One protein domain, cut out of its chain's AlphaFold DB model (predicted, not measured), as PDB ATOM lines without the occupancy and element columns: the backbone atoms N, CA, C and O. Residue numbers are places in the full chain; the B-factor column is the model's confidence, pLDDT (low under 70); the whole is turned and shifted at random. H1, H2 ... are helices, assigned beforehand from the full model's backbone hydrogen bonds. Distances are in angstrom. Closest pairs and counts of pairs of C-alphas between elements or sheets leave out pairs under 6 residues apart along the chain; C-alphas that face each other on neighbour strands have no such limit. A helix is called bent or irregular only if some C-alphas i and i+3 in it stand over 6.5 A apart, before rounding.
ATOM      1  N   GLU A  88     -45.313 -23.956 -14.984       76.56
ATOM      2  CA  GLU A  88     -45.176 -24.363 -16.396       76.56
ATOM      3  C   GLU A  88     -43.805 -24.006 -16.995       76.56
ATOM      4  O   GLU A  88     -43.186 -24.815 -17.683       76.56
ATOM      5  N   ASN A  89     -43.267 -22.828 -16.669       77.31
ATOM      6  CA  ASN A  89     -41.932 -22.427 -17.109       77.31
ATOM      7  C   ASN A  89     -40.835 -23.369 -16.583       77.31
ATOM      8  O   ASN A  89     -39.894 -23.677 -17.307       77.31
ATOM      9  N   ILE A  90     -40.965 -23.857 -15.346       75.75
ATOM     10  CA  ILE A  90     -40.033 -24.823 -14.758       75.75
ATOM     11  C   ILE A  90     -40.226 -26.201 -15.392       75.75
ATOM     12  O   ILE A  90     -39.237 -26.850 -15.720       75.75
ATOM     13  N   GLN A  91     -41.472 -26.627 -15.627       76.56
ATOM     14  CA  GLN A  91     -41.753 -27.880 -16.335       76.56
ATOM     15  C   GLN A  91     -41.066 -27.908 -17.704       76.56
ATOM     16  O   GLN A  91     -40.347 -28.858 -18.008       76.56
ATOM     17  N   ASN A  92     -41.221 -26.838 -18.488       78.44
ATOM     18  CA  ASN A  92     -40.631 -26.721 -19.819       78.44
ATOM     19  C   ASN A  92     -39.101 -26.801 -19.773       78.44
ATOM     20  O   ASN A  92     -38.511 -27.585 -20.514       78.44
ATOM     21  N   ILE A  93     -38.455 -26.080 -18.848       79.81
ATOM     22  CA  ILE A  93     -36.993 -26.130 -18.689       79.81
ATOM     23  C   ILE A  93     -36.521 -27.549 -18.337       79.81
ATOM     24  O   ILE A  93     -35.558 -28.046 -18.922       79.81
ATOM     25  N   LEU A  94     -37.205 -28.224 -17.407       81.25
ATOM     26  CA  LEU A  94     -36.851 -29.583 -16.990       81.25
ATOM     27  C   LEU A  94     -37.025 -30.597 -18.128       81.25
ATOM     28  O   LEU A  94     -36.160 -31.451 -18.323       81.25
ATOM     29  N   VAL A  95     -38.114 -30.498 -18.896       81.62
ATOM     30  CA  VAL A  95     -38.391 -31.387 -20.032       81.62
ATOM     31  C   VAL A  95     -37.389 -31.161 -21.165       81.62
ATOM     32  O   VAL A  95     -36.845 -32.130 -21.699       81.62
ATOM     33  N   GLU A  96     -37.085 -29.909 -21.509       83.69
ATOM     34  CA  GLU A  96     -36.085 -29.585 -22.531       83.69
ATOM     35  C   GLU A  96     -34.687 -30.068 -22.139       83.69
ATOM     36  O   GLU A  96     -33.967 -30.645 -22.960       83.69
ATOM     37  N   ASN A  97     -34.296 -29.858 -20.882       84.75
ATOM     38  CA  ASN A  97     -33.014 -30.324 -20.375       84.75
ATOM     39  C   ASN A  97     -32.948 -31.867 -20.386       84.75
ATOM     40  O   ASN A  97     -31.994 -32.432 -20.928       84.75
ATOM     41  N   ALA A  98     -33.998 -32.557 -19.927       81.06
ATOM     42  CA  ALA A  98     -34.088 -34.015 -19.999       81.06
ATOM     43  C   ALA A  98     -33.989 -34.535 -21.446       81.06
ATOM     44  O   ALA A  98     -33.265 -35.497 -21.707       81.06
ATOM     45  N   ALA A  99     -34.645 -33.877 -22.408       77.00
ATOM     46  CA  ALA A  99     -34.554 -34.230 -23.825       77.00
ATOM     47  C   ALA A  99     -33.123 -34.076 -24.371       77.00
ATOM     48  O   ALA A  99     -32.629 -34.960 -25.076       77.00
ATOM     49  N   LYS A 100     -32.416 -32.994 -24.010       79.75
ATOM     50  CA  LYS A 100     -31.006 -32.785 -24.387       79.75
ATOM     51  C   LYS A 100     -30.100 -33.875 -23.816       79.75
ATOM     52  O   LYS A 100     -29.275 -34.411 -24.554       79.75
ATOM     53  N   GLN A 101     -30.281 -34.247 -22.547       75.00
ATOM     54  CA  GLN A 101     -29.516 -35.331 -21.920       75.00
ATOM     55  C   GLN A 101     -29.800 -36.689 -22.576       75.00
ATOM     56  O   GLN A 101     -28.874 -37.459 -22.828       75.00
ATOM     57  N   LEU A 102     -31.065 -36.985 -22.895       72.81
ATOM     58  CA  LEU A 102     -31.451 -38.220 -23.582       72.81
ATOM     59  C   LEU A 102     -30.864 -38.301 -24.991       72.81
ATOM     60  O   LEU A 102     -30.363 -39.356 -25.363       72.81
ATOM     61  N   ASN A 103     -30.870 -37.204 -25.750       72.44
ATOM     62  CA  ASN A 103     -30.227 -37.157 -27.062       72.44
ATOM     63  C   ASN A 103     -28.716 -37.369 -26.942       72.44
ATOM     64  O   ASN A 103     -28.137 -38.179 -27.665       72.44
ATOM     65  N   LEU A 104     -28.079 -36.698 -25.985       70.88
ATOM     66  CA  LEU A 104     -26.646 -36.828 -25.755       70.88
ATOM     67  C   LEU A 104     -26.273 -38.271 -25.391       70.88
ATOM     68  O   LEU A 104     -25.346 -38.823 -25.966       70.88
ATOM     69  N   LEU A 105     -27.033 -38.933 -24.522       69.31
ATOM     70  CA  LEU A 105     -26.759 -40.313 -24.108       69.31
ATOM     71  C   LEU A 105     -27.230 -41.369 -25.120       69.31
ATOM     72  O   LEU A 105     -26.652 -42.450 -25.191       69.31
ATOM     73  N   GLY A 106     -28.286 -41.085 -25.881       63.03
ATOM     74  CA  GLY A 106     -28.905 -42.013 -26.826       63.03
ATOM     75  C   GLY A 106     -28.095 -42.222 -28.104       63.03
ATOM     76  O   GLY A 106     -28.147 -43.313 -28.674       63.03
ATOM     77  N   TYR A 107     -27.332 -41.208 -28.525       58.81
ATOM     78  CA  TYR A 107     -26.479 -41.262 -29.719       58.81
ATOM     79  C   TYR A 107     -24.983 -41.414 -29.407       58.81
ATOM     80  O   TYR A 107     -24.201 -41.719 -30.310       58.81
ATOM     81  N   SER A 108     -24.569 -41.247 -28.147       55.22
ATOM     82  CA  SER A 108     -23.156 -41.342 -27.768       55.22
ATOM     83  C   SER A 108     -22.721 -42.772 -27.463       55.22
ATOM     84  O   SER A 108     -23.382 -43.524 -26.746       55.22
ATOM     85  N   LYS A 109     -21.535 -43.129 -27.962       57.12
ATOM     86  CA  LYS A 109     -20.734 -44.232 -27.415       57.12
ATOM     87  C   LYS A 109     -19.925 -43.710 -26.222       57.12
ATOM     88  O   LYS A 109     -19.650 -42.513 -26.200       57.12
ATOM     89  N   PRO A 110     -19.485 -44.565 -25.279       57.81
ATOM     90  CA  PRO A 110     -18.662 -44.133 -24.141       57.81
ATOM     91  C   PRO A 110     -17.433 -43.306 -24.548       57.81
ATOM     92  O   PRO A 110     -17.027 -42.403 -23.832       57.81
ATOM     93  N   GLU A 111     -16.883 -43.608 -25.722       49.91
ATOM     94  CA  GLU A 111     -15.691 -42.994 -26.314       49.91
ATOM     95  C   GLU A 111     -15.929 -41.561 -26.823       49.91
ATOM     96  O   GLU A 111     -15.002 -40.762 -26.861       49.91
ATOM     97  N   ASN A 112     -17.172 -41.243 -27.205       63.22
ATOM     98  CA  ASN A 112     -17.562 -39.982 -27.850       63.22
ATOM     99  C   ASN A 112     -18.637 -39.240 -27.045       63.22
ATOM    100  O   ASN A 112     -19.346 -38.391 -27.584       63.22
ATOM    101  N   LEU A 113     -18.817 -39.622 -25.781       68.81
ATOM    102  CA  LEU A 113     -19.745 -38.959 -24.888       68.81
ATOM    103  C   LEU A 113     -19.185 -37.579 -24.554       68.81
ATOM    104  O   LEU A 113     -18.103 -37.464 -23.988       68.81
ATOM    105  N   ASP A 114     -19.941 -36.544 -24.892       73.81
ATOM    106  CA  ASP A 114     -19.627 -35.169 -24.516       73.81
ATOM    107  C   ASP A 114     -19.937 -34.970 -23.021       73.81
ATOM    108  O   ASP A 114     -21.066 -34.659 -22.627       73.81
ATOM    109  N   ILE A 115     -18.935 -35.269 -22.187       75.25
ATOM    110  CA  ILE A 115     -19.034 -35.240 -20.721       75.25
ATOM    111  C   ILE A 115     -19.253 -33.809 -20.227       75.25
ATOM    112  O   ILE A 115     -20.126 -33.598 -19.391       75.25
ATOM    113  N   GLU A 116     -18.539 -32.825 -20.777       77.62
ATOM    114  CA  GLU A 116     -18.647 -31.419 -20.359       77.62
ATOM    115  C   GLU A 116     -20.063 -30.881 -20.580       77.62
ATOM    116  O   GLU A 116     -20.653 -30.240 -19.708       77.62
ATOM    117  N   LYS A 117     -20.669 -31.201 -21.729       75.94
ATOM    118  CA  LYS A 117     -22.054 -30.820 -22.006       75.94
ATOM    119  C   LYS A 117     -23.052 -31.549 -21.111       75.94
ATOM    120  O   LYS A 117     -24.074 -30.965 -20.749       75.94
ATOM    121  N   LEU A 118     -22.787 -32.803 -20.742       74.50
ATOM    122  CA  LEU A 118     -23.618 -33.527 -19.781       74.50
ATOM    123  C   LEU A 118     -23.534 -32.895 -18.381       74.50
ATOM    124  O   LEU A 118     -24.567 -32.708 -17.743       74.50
ATOM    125  N   GLU A 119     -22.336 -32.528 -17.928       76.75
ATOM    126  CA  GLU A 119     -22.112 -31.841 -16.651       76.75
ATOM    127  C   GLU A 119     -22.796 -30.471 -16.612       76.75
ATOM    128  O   GLU A 119     -23.453 -30.143 -15.623       76.75
ATOM    129  N   LEU A 120     -22.734 -29.709 -17.708       78.50
ATOM    130  CA  LEU A 120     -23.452 -28.441 -17.838       78.50
ATOM    131  C   LEU A 120     -24.967 -28.637 -17.680       78.50
ATOM    132  O   LEU A 120     -25.603 -27.941 -16.890       78.50
ATOM    133  N   LEU A 121     -25.539 -29.621 -18.383       79.38
ATOM    134  CA  LEU A 121     -26.969 -29.934 -18.296       79.38
ATOM    135  C   LEU A 121     -27.374 -30.368 -16.881       79.38
ATOM    136  O   LEU A 121     -28.466 -30.022 -16.436       79.38
ATOM    137  N   ILE A 122     -26.513 -31.089 -16.159       78.94
ATOM    138  CA  ILE A 122     -26.751 -31.455 -14.755       78.94
ATOM    139  C   ILE A 122     -26.700 -30.212 -13.854       78.94
ATOM    140  O   ILE A 122     -27.597 -30.019 -13.035       78.94
ATOM    141  N   SER A 123     -25.709 -29.336 -14.036       73.88
ATOM    142  CA  SER A 123     -25.574 -28.093 -13.265       73.88
ATOM    143  C   SER A 123     -26.777 -27.158 -13.446       73.88
ATOM    144  O   SER A 123     -27.210 -26.519 -12.487       73.88
ATOM    145  N   GLU A 124     -27.344 -27.066 -14.652       77.44
ATOM    146  CA  GLU A 124     -28.570 -26.293 -14.908       77.44
ATOM    147  C   GLU A 124     -29.743 -26.786 -14.040       77.44
ATOM    148  O   GLU A 124     -30.488 -25.982 -13.477       77.44
ATOM    149  N   LEU A 125     -29.878 -28.107 -13.867       76.56
ATOM    150  CA  LEU A 125     -30.911 -28.696 -13.011       76.56
ATOM    151  C   LEU A 125     -30.665 -28.408 -11.523       76.56
ATOM    152  O   LEU A 125     -31.614 -28.158 -10.777       76.56
ATOM    153  N   GLU A 126     -29.409 -28.416 -11.075       68.75
ATOM    154  CA  GLU A 126     -29.063 -28.116  -9.681       68.75
ATOM    155  C   GLU A 126     -29.412 -26.675  -9.292       68.75
ATOM    156  O   GLU A 126     -29.902 -26.437  -8.185       68.75
ATOM    157  N   GLN A 127     -29.238 -25.722 -10.208       68.75
ATOM    158  CA  GLN A 127     -29.615 -24.323  -9.987       68.75
ATOM    159  C   GLN A 127     -31.131 -24.142  -9.831       68.75
ATOM    160  O   GLN A 127     -31.569 -23.299  -9.051       68.75
ATOM    161  N   ILE A 128     -31.935 -24.970 -10.503       66.56
ATOM    162  CA  ILE A 128     -33.401 -24.995 -10.365       66.56
ATOM    163  C   ILE A 128     -33.821 -25.683  -9.056       66.56
ATOM    164  O   ILE A 128     -34.792 -25.280  -8.415       66.56
ATOM    165  N   ALA A 129     -33.077 -26.703  -8.620       60.19
ATOM    166  CA  ALA A 129     -33.346 -27.431  -7.382       60.19
ATOM    167  C   ALA A 129     -32.923 -26.665  -6.112       60.19
ATOM    168  O   ALA A 129     -33.491 -26.894  -5.042       60.19
ATOM    169  N   GLN A 130     -31.947 -25.754  -6.197       56.53
ATOM    170  CA  GLN A 130     -31.465 -24.976  -5.050       56.53
ATOM    171  C   GLN A 130     -32.556 -24.128  -4.361       56.53
ATOM    172  O   GLN A 130     -32.653 -24.188  -3.133       56.53
ATOM    173  N   PRO A 131     -33.403 -23.372  -5.088       54.47
ATOM    174  CA  PRO A 131     -34.544 -22.669  -4.500       54.47
ATOM    175  C   PRO A 131     -35.525 -23.600  -3.774       54.47
ATOM    176  O   PRO A 131     -36.020 -23.251  -2.704       54.47
ATOM    177  N   LEU A 132     -35.761 -24.804  -4.310       52.41
ATOM    178  CA  LEU A 132     -36.657 -25.798  -3.708       52.41
ATOM    179  C   LEU A 132     -36.074 -26.397  -2.419       52.41
ATOM    180  O   LEU A 132     -36.808 -26.592  -1.456       52.41
ATOM    181  N   ARG A 133     -34.755 -26.635  -2.354       50.25
ATOM    182  CA  ARG A 133     -34.085 -27.067  -1.111       50.25
ATOM    183  C   ARG A 133     -34.150 -26.002  -0.022       50.25
ATOM    184  O   ARG A 133     -34.479 -26.329   1.112       50.25
ATOM    185  N   LYS A 134     -33.926 -24.731  -0.371       45.72
ATOM    186  CA  LYS A 134     -34.038 -23.618   0.586       45.72
ATOM    187  C   LYS A 134     -35.447 -23.488   1.165       45.72
ATOM    188  O   LYS A 134     -35.570 -23.196   2.345       45.72
TER     189      LYS A 134
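AT A GLANCE: This is residues 88 to 134 of the 151 residues of an uncharacterized protein of Morganella morganii (UniProt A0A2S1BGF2). Two helices of equal residue count, H1 and then H2, lie side by side and run opposite ways as a helical hairpin. Residues 106 to 111, of which 106 and 107 belong to H1 and 108 to 111 to the loop after it, stick out at one end, and residues 129 to 134 of H2 stick out at the other. The printed part has 47 residues, is all helix with no named strand, and is loose, with a radius of gyration of the C-alphas of 12.1 A. It is flat, spanning 38 by 19 by 10 A.

HOW THE PARTS SIT: H1, residues 88 to 107, and H2, residues 115 to 134, touch and form a hairpin. Their closest C-alphas, those of Asn 97 and Leu 121, are 6.4 A apart. They run opposite ways at a shallow tilt of 26 degrees. In H1 every O i to N i+4 pair is within hydrogen-bond range; in H2, 13 of 16 are.

IN THESE COORDINATES: H1 begins with C-alpha 88 at (-45.176, -24.363, -16.396) and is 28.5 A long from first to last C-alpha. H2, also 28.5 A long, has a kink of 32 degrees near residue 128 and ends with C-alpha 134 at (-34.038, -23.618, 0.586). H2 is neither bent nor irregular, but only just: C-alphas 128 and 131 are 6.4 A apart.

THE WHOLE: The two C-alphas farthest apart, those of Glu 111 and Lys 134, are 37.9 A apart. The printed part has no cut, and the link from H1 to H2 is short, with 7 residues. The mean pLDDT of the printed part is 70.4, and residues 105 to 113 and 126 to 134 are under 70.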